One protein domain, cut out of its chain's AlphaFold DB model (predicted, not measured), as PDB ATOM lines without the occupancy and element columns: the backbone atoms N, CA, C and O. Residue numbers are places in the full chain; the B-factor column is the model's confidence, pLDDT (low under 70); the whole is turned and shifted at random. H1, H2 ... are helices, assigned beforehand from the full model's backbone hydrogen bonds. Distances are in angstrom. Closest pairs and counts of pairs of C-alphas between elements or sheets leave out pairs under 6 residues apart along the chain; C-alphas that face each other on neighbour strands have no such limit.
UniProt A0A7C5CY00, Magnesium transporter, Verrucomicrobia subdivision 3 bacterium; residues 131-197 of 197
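AT A GLANCE: This is residues 131 to 197 of the 197 residues of the protein "Magnesium transporter" of Verrucomicrobia subdivision 3 bacterium (UniProt A0A7C5CY00). Two long helices, H1 and then H2, make a slim rod: a tight link folds the chain back, and the two cross near their middles at a shallow tilt as a narrow X, only loosely together. Both ends of each helix are free of the other. The printed part has 67 residues, with two named helices and no named strand, and its class is all helix. It is loose, with a radius of gyration of the C-alphas of 15.6 A, and spans 48 by 19 by 15 A.

HOW THE PARTS SIT: H1, residues 132 to 161, and H2, residues 166 to 195, are close but not clearly touching. Their closest C-alphas, those of Ser 151 and Glu 176, are 8.0 A apart. They run opposite ways at a shallow tilt of 31 degrees. Every O i to N i+4 pair is within hydrogen-bond range in H2, and 23 of 26 are in H1.

IN THESE COORDINATES: H1 measures 45.1 A from C-alpha 132 at (129.720, 182.976, 160.777) to C-alpha 161. H2 measures 42.1 A and ends at C-alpha 195 at (130.042, 192.964, 166.065).

THE WHOLE: The C-alphas farthest apart, of Lys 163 and Ser 197, are 49.4 A apart. The printed part has no cut. pLDDT is under 70 at residues 160 to 164 and 196 to 197.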
ATOM      1  N   THR A 131     129.461 181.496 156.805       72.38
ATOM      2  CA  THR A 131     129.994 180.535 157.789       72.38
ATOM      3  C   THR A 131     129.854 181.028 159.236       72.38
ATOM      4  O   THR A 131     129.613 180.236 160.144       72.38
ATOM      5  N   THR A 132     129.908 182.346 159.460       73.62
ATOM      6  CA  THR A 132     129.720 182.976 160.777       73.62
ATOM      7  C   THR A 132     128.338 182.707 161.389       73.62
ATOM      8  O   THR A 132     128.208 182.666 162.610       73.62
ATOM      9  N   LEU A 133     127.302 182.459 160.575       74.00
ATOM     10  CA  LEU A 133     125.934 182.206 161.043       74.00
ATOM     11  C   LEU A 133     125.831 180.924 161.886       74.00
ATOM     12  O   LEU A 133     125.015 180.857 162.801       74.00
ATOM     13  N   GLY A 134     126.695 179.935 161.630       77.00
ATOM     14  CA  GLY A 134     126.745 178.696 162.411       77.00
ATOM     15  C   GLY A 134     127.072 178.931 163.890       77.00
ATOM     16  O   GLY A 134     126.437 178.334 164.757       77.00
ATOM     17  N   PHE A 135     127.987 179.861 164.197       75.75
ATOM     18  CA  PHE A 135     128.321 180.218 165.583       75.75
ATOM     19  C   PHE A 135     127.145 180.884 166.306       75.75
ATOM     20  O   PHE A 135     126.906 180.612 167.485       75.75
ATOM     21  N   PHE A 136     126.369 181.707 165.594       80.31
ATOM     22  CA  PHE A 136     125.188 182.358 166.159       80.31
ATOM     23  C   PHE A 136     124.068 181.371 166.490       80.31
ATOM     24  O   PHE A 136     123.349 181.602 167.454       80.31
ATOM     25  N   ILE A 137     123.925 180.262 165.760       83.38
ATOM     26  CA  ILE A 137     122.875 179.269 166.044       83.38
ATOM     27  C   ILE A 137     123.101 178.594 167.386       83.38
ATOM     28  O   ILE A 137     122.188 178.573 168.205       83.38
ATOM     29  N   THR A 138     124.309 178.089 167.639       83.81
ATOM     30  CA  THR A 138     124.641 177.458 168.922       83.81
ATOM     31  C   THR A 138     124.488 178.449 170.074       83.81
ATOM     32  O   THR A 138     123.955 178.105 171.127       83.81
ATOM     33  N   PHE A 139     124.901 179.700 169.858       83.69
ATOM     34  CA  PHE A 139     124.752 180.764 170.844       83.69
ATOM     35  C   PHE A 139     123.279 181.101 171.138       83.69
ATOM     36  O   PHE A 139     122.873 181.118 172.299       83.69
ATOM     37  N   ILE A 140     122.457 181.319 170.105       85.12
ATOM     38  CA  ILE A 140     121.026 181.633 170.244       85.12
ATOM     39  C   ILE A 140     120.269 180.455 170.864       85.12
ATOM     40  O   ILE A 140     119.408 180.679 171.713       85.12
ATOM     41  N   LEU A 141     120.598 179.217 170.486       88.12
ATOM     42  CA  LEU A 141     119.988 178.018 171.056       88.12
ATOM     43  C   LEU A 141     120.256 177.932 172.564       88.12
ATOM     44  O   LEU A 141     119.312 177.792 173.339       88.12
ATOM     45  N   GLY A 142     121.511 178.118 172.987       88.00
ATOM     46  CA  GLY A 142     121.875 178.114 174.408       88.00
ATOM     47  C   GLY A 142     121.215 179.244 175.206       88.00
ATOM     48  O   GLY A 142     120.752 179.031 176.329       88.00
ATOM     49  N   LEU A 143     121.105 180.444 174.625       86.12
ATOM     50  CA  LEU A 143     120.353 181.541 175.244       86.12
ATOM     51  C   LEU A 143     118.861 181.215 175.367       86.12
ATOM     52  O   LEU A 143     118.268 181.466 176.416       86.12
ATOM     53  N   GLY A 144     118.264 180.646 174.320       87.38
ATOM     54  CA  GLY A 144     116.860 180.243 174.304       87.38
ATOM     55  C   GLY A 144     116.543 179.222 175.392       87.38
ATOM     56  O   GLY A 144     115.564 179.391 176.116       87.38
ATOM     57  N   GLU A 145     117.399 178.214 175.568       88.38
ATOM     58  CA  GLU A 145     117.257 177.213 176.632       88.38
ATOM     59  C   GLU A 145     117.348 177.835 178.032       88.38
ATOM     60  O   GLU A 145     116.516 177.542 178.890       88.38
ATOM     61  N   SER A 146     118.308 178.737 178.261       87.56
ATOM     62  CA  SER A 146     118.457 179.426 179.550       87.56
ATOM     63  C   SER A 146     117.234 180.284 179.891       87.56
ATOM     64  O   SER A 146     116.703 180.201 181.001       87.56
ATOM     65  N   VAL A 147     116.727 181.060 178.927       86.50
ATOM     66  CA  VAL A 147     115.520 181.885 179.112       86.50
ATOM     67  C   VAL A 147     114.286 181.010 179.335       86.50
ATOM     68  O   VAL A 147     113.488 181.307 180.222       86.50
ATOM     69  N   ALA A 148     114.137 179.907 178.595       86.31
ATOM     70  CA  ALA A 148     113.035 178.965 178.786       86.31
ATOM     71  C   ALA A 148     113.067 178.314 180.181       86.31
ATOM     72  O   ALA A 148     112.029 178.204 180.834       86.31
ATOM     73  N   ALA A 149     114.251 177.938 180.676       86.56
ATOM     74  CA  ALA A 149     114.414 177.395 182.023       86.56
ATOM     75  C   ALA A 149     114.074 178.431 183.112       86.56
ATOM     76  O   ALA A 149     113.404 178.104 184.094       86.56
ATOM     77  N   GLN A 150     114.482 179.692 182.929       86.62
ATOM     78  CA  GLN A 150     114.124 180.789 183.838       86.62
ATOM     79  C   GLN A 150     112.614 181.045 183.852       86.62
ATOM     80  O   GLN A 150     112.015 181.115 184.926       86.62
ATOM     81  N   SER A 151     112.001 181.124 182.669       86.19
ATOM     82  CA  SER A 151     110.556 181.280 182.483       86.19
ATOM     83  C   SER A 151     109.776 180.179 183.203       86.19
ATOM     84  O   SER A 151     108.892 180.458 184.013       86.19
ATOM     85  N   MET A 152     110.179 178.919 183.008       84.88
ATOM     86  CA  MET A 152     109.567 177.766 183.671       84.88
ATOM     87  C   MET A 152     109.667 177.857 185.199       84.88
ATOM     88  O   MET A 152     108.678 177.621 185.890       84.88
ATOM     89  N   SER A 153     110.830 178.237 185.736       84.50
ATOM     90  CA  SER A 153     111.032 178.388 187.183       84.50
ATOM     91  C   SER A 153     110.128 179.472 187.782       84.50
ATOM     92  O   SER A 153     109.454 179.241 188.790       84.50
ATOM     93  N   ILE A 154     110.039 180.634 187.125       83.75
ATOM     94  CA  ILE A 154     109.162 181.734 187.548       83.75
ATOM     95  C   ILE A 154     107.696 181.305 187.469       83.75
ATOM     96  O   ILE A 154     106.940 181.541 188.411       83.75
ATOM     97  N   ALA A 155     107.290 180.646 186.382       83.06
ATOM     98  CA  ALA A 155     105.929 180.153 186.214       83.06
ATOM     99  C   ALA A 155     105.545 179.177 187.335       83.06
ATOM    100  O   ALA A 155     104.515 179.370 187.978       83.06
ATOM    101  N   ILE A 156     106.398 178.190 187.637       79.75
ATOM    102  CA  ILE A 156     106.180 177.243 188.741       79.75
ATOM    103  C   ILE A 156     106.079 177.990 190.074       79.75
ATOM    104  O   ILE A 156     105.147 177.757 190.841       79.75
ATOM    105  N   HIS A 157     106.988 178.930 190.345       80.06
ATOM    106  CA  HIS A 157     106.968 179.706 191.585       80.06
ATOM    107  C   HIS A 157     105.683 180.533 191.755       80.06
ATOM    108  O   HIS A 157     105.142 180.644 192.859       80.06
ATOM    109  N   LEU A 158     105.168 181.096 190.663       77.38
ATOM    110  CA  LEU A 158     103.915 181.843 190.670       77.38
ATOM    111  C   LEU A 158     102.695 180.928 190.854       77.38
ATOM    112  O   LEU A 158     101.770 181.306 191.574       77.38
ATOM    113  N   LEU A 159     102.703 179.729 190.262       74.12
ATOM    114  CA  LEU A 159     101.645 178.729 190.456       74.12
ATOM    115  C   LEU A 159     101.526 178.305 191.928       74.12
ATOM    116  O   LEU A 159     100.411 178.158 192.426       74.12
ATOM    117  N   ARG A 160     102.645 178.240 192.664       67.56
ATOM    118  CA  ARG A 160     102.640 177.900 194.102       67.56
ATOM    119  C   ARG A 160     101.733 178.803 194.938       67.56
ATOM    120  O   ARG A 160     101.156 178.336 195.914       67.56
ATOM    121  N   HIS A 161     101.582 180.069 194.552       65.50
ATOM    122  CA  HIS A 161     100.857 181.076 195.332       65.50
ATOM    123  C   HIS A 161      99.492 181.455 194.739       65.50
ATOM    124  O   HIS A 161      98.712 182.144 195.398       65.50
ATOM    125  N   ALA A 162      99.180 181.034 193.510       62.84
ATOM    126  CA  ALA A 162      97.973 181.444 192.804       62.84
ATOM    127  C   ALA A 162      97.302 180.259 192.101       62.84
ATOM    128  O   ALA A 162      97.918 179.574 191.290       62.84
ATOM    129  N   LYS A 163      95.997 180.062 192.346       64.75
ATOM    130  CA  LYS A 163      95.193 179.137 191.537       64.75
ATOM    131  C   LYS A 163      95.125 179.691 190.107       64.75
ATOM    132  O   LYS A 163      94.632 180.810 189.929       64.75
ATOM    133  N   PRO A 164      95.622 178.963 189.093       64.94
ATOM    134  CA  PRO A 164      95.718 179.497 187.745       64.94
ATOM    135  C   PRO A 164      94.315 179.682 187.164       64.94
ATOM    136  O   PRO A 164      93.598 178.722 186.899       64.94
ATOM    137  N   ASN A 165      93.920 180.936 186.959       79.69
ATOM    138  CA  ASN A 165      92.767 181.285 186.136       79.69
ATOM    139  C   ASN A 165      93.261 181.672 184.734       79.69
ATOM    140  O   ASN A 165      94.328 182.274 184.600       79.69
ATOM    141  N   LEU A 166      92.487 181.380 183.688       76.88
ATOM    142  CA  LEU A 166      92.863 181.642 182.295       76.88
ATOM    143  C   LEU A 166      93.238 183.118 182.064       76.88
ATOM    144  O   LEU A 166      94.226 183.417 181.398       76.88
ATOM    145  N   SER A 167      92.509 184.046 182.696       82.06
ATOM    146  CA  SER A 167      92.827 185.481 182.640       82.06
ATOM    147  C   SER A 167      94.176 185.818 183.285       82.06
ATOM    148  O   SER A 167      94.890 186.690 182.796       82.06
ATOM    149  N   TRP A 168      94.536 185.130 184.371       82.62
ATOM    150  CA  TRP A 168      95.814 185.323 185.054       82.62
ATOM    151  C   TRP A 168      96.973 184.758 184.222       82.62
ATOM    152  O   TRP A 168      98.007 185.409 184.104       82.62
ATOM    153  N   VAL A 169      96.776 183.607 183.567       81.19
ATOM    154  CA  VAL A 169      97.769 183.006 182.657       81.19
ATOM    155  C   VAL A 169      98.069 183.943 181.488       81.19
ATOM    156  O   VAL A 169      99.232 184.242 181.223       81.19
ATOM    157  N   ILE A 170      97.034 184.470 180.828       84.69
ATOM    158  CA  ILE A 170      97.200 185.400 179.699       84.69
ATOM    159  C   ILE A 170      97.900 186.692 180.151       84.69
ATOM    160  O   ILE A 170      98.775 187.203 179.450       84.69
ATOM    161  N   GLN A 171      97.553 187.221 181.327       85.19
ATOM    162  CA  GLN A 171      98.176 188.437 181.853       85.19
ATOM    163  C   GLN A 171      99.646 188.223 182.243       85.19
ATOM    164  O   GLN A 171     100.486 189.072 181.935       85.19
ATOM    165  N   SER A 172      99.968 187.089 182.869       82.25
ATOM    166  CA  SER A 172     101.344 186.695 183.186       82.25
ATOM    167  C   SER A 172     102.177 186.515 181.917       82.25
ATOM    168  O   SER A 172     103.258 187.093 181.835       82.25
ATOM    169  N   LEU A 173     101.637 185.841 180.894       83.81
ATOM    170  CA  LEU A 173     102.298 185.670 179.597       83.81
ATOM    171  C   LEU A 173     102.586 187.016 178.921       83.81
ATOM    172  O   LEU A 173     103.679 187.231 178.405       83.81
ATOM    173  N   LYS A 174     101.631 187.954 178.948       87.56
ATOM    174  CA  LYS A 174     101.832 189.295 178.378       87.56
ATOM    175  C   LYS A 174     102.944 190.056 179.100       87.56
ATOM    176  O   LYS A 174     103.765 190.691 178.444       87.56
ATOM    177  N   ARG A 175     102.974 189.995 180.436       84.81
ATOM    178  CA  ARG A 175     104.017 190.637 181.251       84.81
ATOM    179  C   ARG A 175     105.390 190.038 180.952       84.81
ATOM    180  O   ARG A 175     106.350 190.775 180.749       84.81
ATOM    181  N   GLU A 176     105.471 188.719 180.871       85.00
ATOM    182  CA  GLU A 176     106.713 188.021 180.567       85.00
ATOM    183  C   GLU A 176     107.213 188.329 179.155       85.00
ATOM    184  O   GLU A 176     108.367 188.711 178.996       85.00
ATOM    185  N   LEU A 177     106.327 188.320 178.154       85.88
ATOM    186  CA  LEU A 177     106.664 188.700 176.782       85.88
ATOM    187  C   LEU A 177     107.249 190.117 176.716       85.88
ATOM    188  O   LEU A 177     108.251 190.341 176.039       85.88
ATOM    189  N   THR A 178     106.671 191.076 177.451       88.00
ATOM    190  CA  THR A 178     107.231 192.435 177.512       88.00
ATOM    191  C   THR A 178     108.619 192.468 178.149       88.00
ATOM    192  O   THR A 178     109.506 193.140 177.625       88.00
ATOM    193  N   SER A 179     108.847 191.709 179.223       84.56
ATOM    194  CA  SER A 179     110.166 191.605 179.858       84.56
ATOM    195  C   SER A 179     111.195 190.941 178.938       84.56
ATOM    196  O   SER A 179     112.308 191.452 178.803       84.56
ATOM    197  N   SER A 180     110.825 189.863 178.242       84.94
ATOM    198  CA  SER A 180     111.691 189.173 177.279       84.94
ATOM    199  C   SER A 180     112.057 190.056 176.089       84.94
ATOM    200  O   SER A 180     113.197 190.005 175.636       84.94
ATOM    201  N   ILE A 181     111.142 190.902 175.602       87.12
ATOM    202  CA  ILE A 181     111.437 191.861 174.525       87.12
ATOM    203  C   ILE A 181     112.482 192.884 174.984       87.12
ATOM    204  O   ILE A 181     113.446 193.136 174.264       87.12
ATOM    205  N   ILE A 182     112.334 193.446 176.188       88.44
ATOM    206  CA  ILE A 182     113.284 194.431 176.732       88.44
ATOM    207  C   ILE A 182     114.677 193.808 176.903       88.44
ATOM    208  O   ILE A 182     115.682 194.409 176.510       88.44
ATOM    209  N   LEU A 183     114.744 192.589 177.444       85.06
ATOM    210  CA  LEU A 183     115.998 191.844 177.582       85.06
ATOM    211  C   LEU A 183     116.604 191.508 176.215       85.06
ATOM    212  O   LEU A 183     117.798 191.713 176.008       85.06
ATOM    213  N   GLY A 184     115.780 191.063 175.265       85.38
ATOM    214  CA  GLY A 184     116.201 190.740 173.905       85.38
ATOM    215  C   GLY A 184     116.800 191.942 173.180       85.38
ATOM    216  O   GLY A 184     117.882 191.828 172.613       85.38
ATOM    217  N   ILE A 185     116.159 193.113 173.262       88.69
ATOM    218  CA  ILE A 185     116.682 194.366 172.690       88.69
ATOM    219  C   ILE A 185     118.007 194.758 173.355       88.69
ATOM    220  O   ILE A 185     118.945 195.156 172.666       88.69
ATOM    221  N   SER A 186     118.110 194.613 174.677       86.56
ATOM    222  CA  SER A 186     119.330 194.952 175.421       86.56
ATOM    223  C   SER A 186     120.514 194.072 175.004       86.56
ATOM    224  O   SER A 186     121.603 194.577 174.735       86.56
ATOM    225  N   ILE A 187     120.289 192.761 174.882       83.94
ATOM    226  CA  ILE A 187     121.308 191.797 174.444       83.94
ATOM    227  C   ILE A 187     121.647 192.002 172.962       83.94
ATOM    228  O   ILE A 187     122.821 191.995 172.602       83.94
ATOM    229  N   ALA A 188     120.653 192.241 172.104       85.12
ATOM    230  CA  ALA A 188     120.875 192.516 170.685       85.12
ATOM    231  C   ALA A 188     121.718 193.782 170.472       85.12
ATOM    232  O   ALA A 188     122.626 193.776 169.643       85.12
ATOM    233  N   SER A 189     121.470 194.837 171.254       87.00
ATOM    234  CA  SER A 189     122.273 196.066 171.238       87.00
ATOM    235  C   SER A 189     123.730 195.798 171.632       87.00
ATOM    236  O   SER A 189     124.648 196.226 170.933       87.00
ATOM    237  N   LEU A 190     123.958 195.006 172.689       85.50
ATOM    238  CA  LEU A 190     125.303 194.598 173.110       85.50
ATOM    239  C   LEU A 190     126.028 193.798 172.023       85.50
ATOM    240  O   LEU A 190     127.167 194.109 171.688       85.50
ATOM    241  N   ILE A 191     125.368 192.799 171.434       83.44
ATOM    242  CA  ILE A 191     125.954 191.982 170.362       83.44
ATOM    243  C   ILE A 191     126.258 192.846 169.136       83.44
ATOM    244  O   ILE A 191     127.326 192.707 168.548       83.44
ATOM    245  N   SER A 192     125.360 193.766 168.768       83.50
ATOM    246  CA  SER A 192     125.583 194.686 167.651       83.50
ATOM    247  C   SER A 192     126.765 195.621 167.897       83.50
ATOM    248  O   SER A 192     127.477 195.940 166.952       83.50
ATOM    249  N   PHE A 193     126.988 196.052 169.140       85.50
ATOM    250  CA  PHE A 193     128.145 196.865 169.511       85.50
ATOM    251  C   PHE A 193     129.457 196.076 169.386       85.50
ATOM    252  O   PHE A 193     130.411 196.570 168.797       85.50
ATOM    253  N   PHE A 194     129.487 194.828 169.867       78.81
ATOM    254  CA  PHE A 194     130.656 193.952 169.734       78.81
ATOM    255  C   PHE A 194     130.926 193.502 168.295       78.81
ATOM    256  O   PHE A 194     132.077 193.303 167.938       78.81
ATOM    257  N   ALA A 195     129.891 193.333 167.471       70.88
ATOM    258  CA  ALA A 195     130.042 192.964 166.065       70.88
ATOM    259  C   ALA A 195     130.456 194.144 165.164       70.88
ATOM    260  O   ALA A 195     130.910 193.917 164.045       70.88
ATOM    261  N   ALA A 196     130.265 195.385 165.623       62.59
ATOM    262  CA  ALA A 196     130.656 196.602 164.912       62.59
ATOM    263  C   ALA A 196     132.066 197.108 165.280       62.59
ATOM    264  O   ALA A 196     132.547 198.041 164.633       62.59
ATOM    265  N   SER A 197     132.698 196.525 166.305       51.06
ATOM    266  CA  SER A 197     134.060 196.839 166.758       51.06
ATOM    267  C   SER A 197     135.069 195.799 166.296       51.06
ATOM    268  O   SER A 197     136.247 196.204 166.183       51.06
TER     269      SER A 197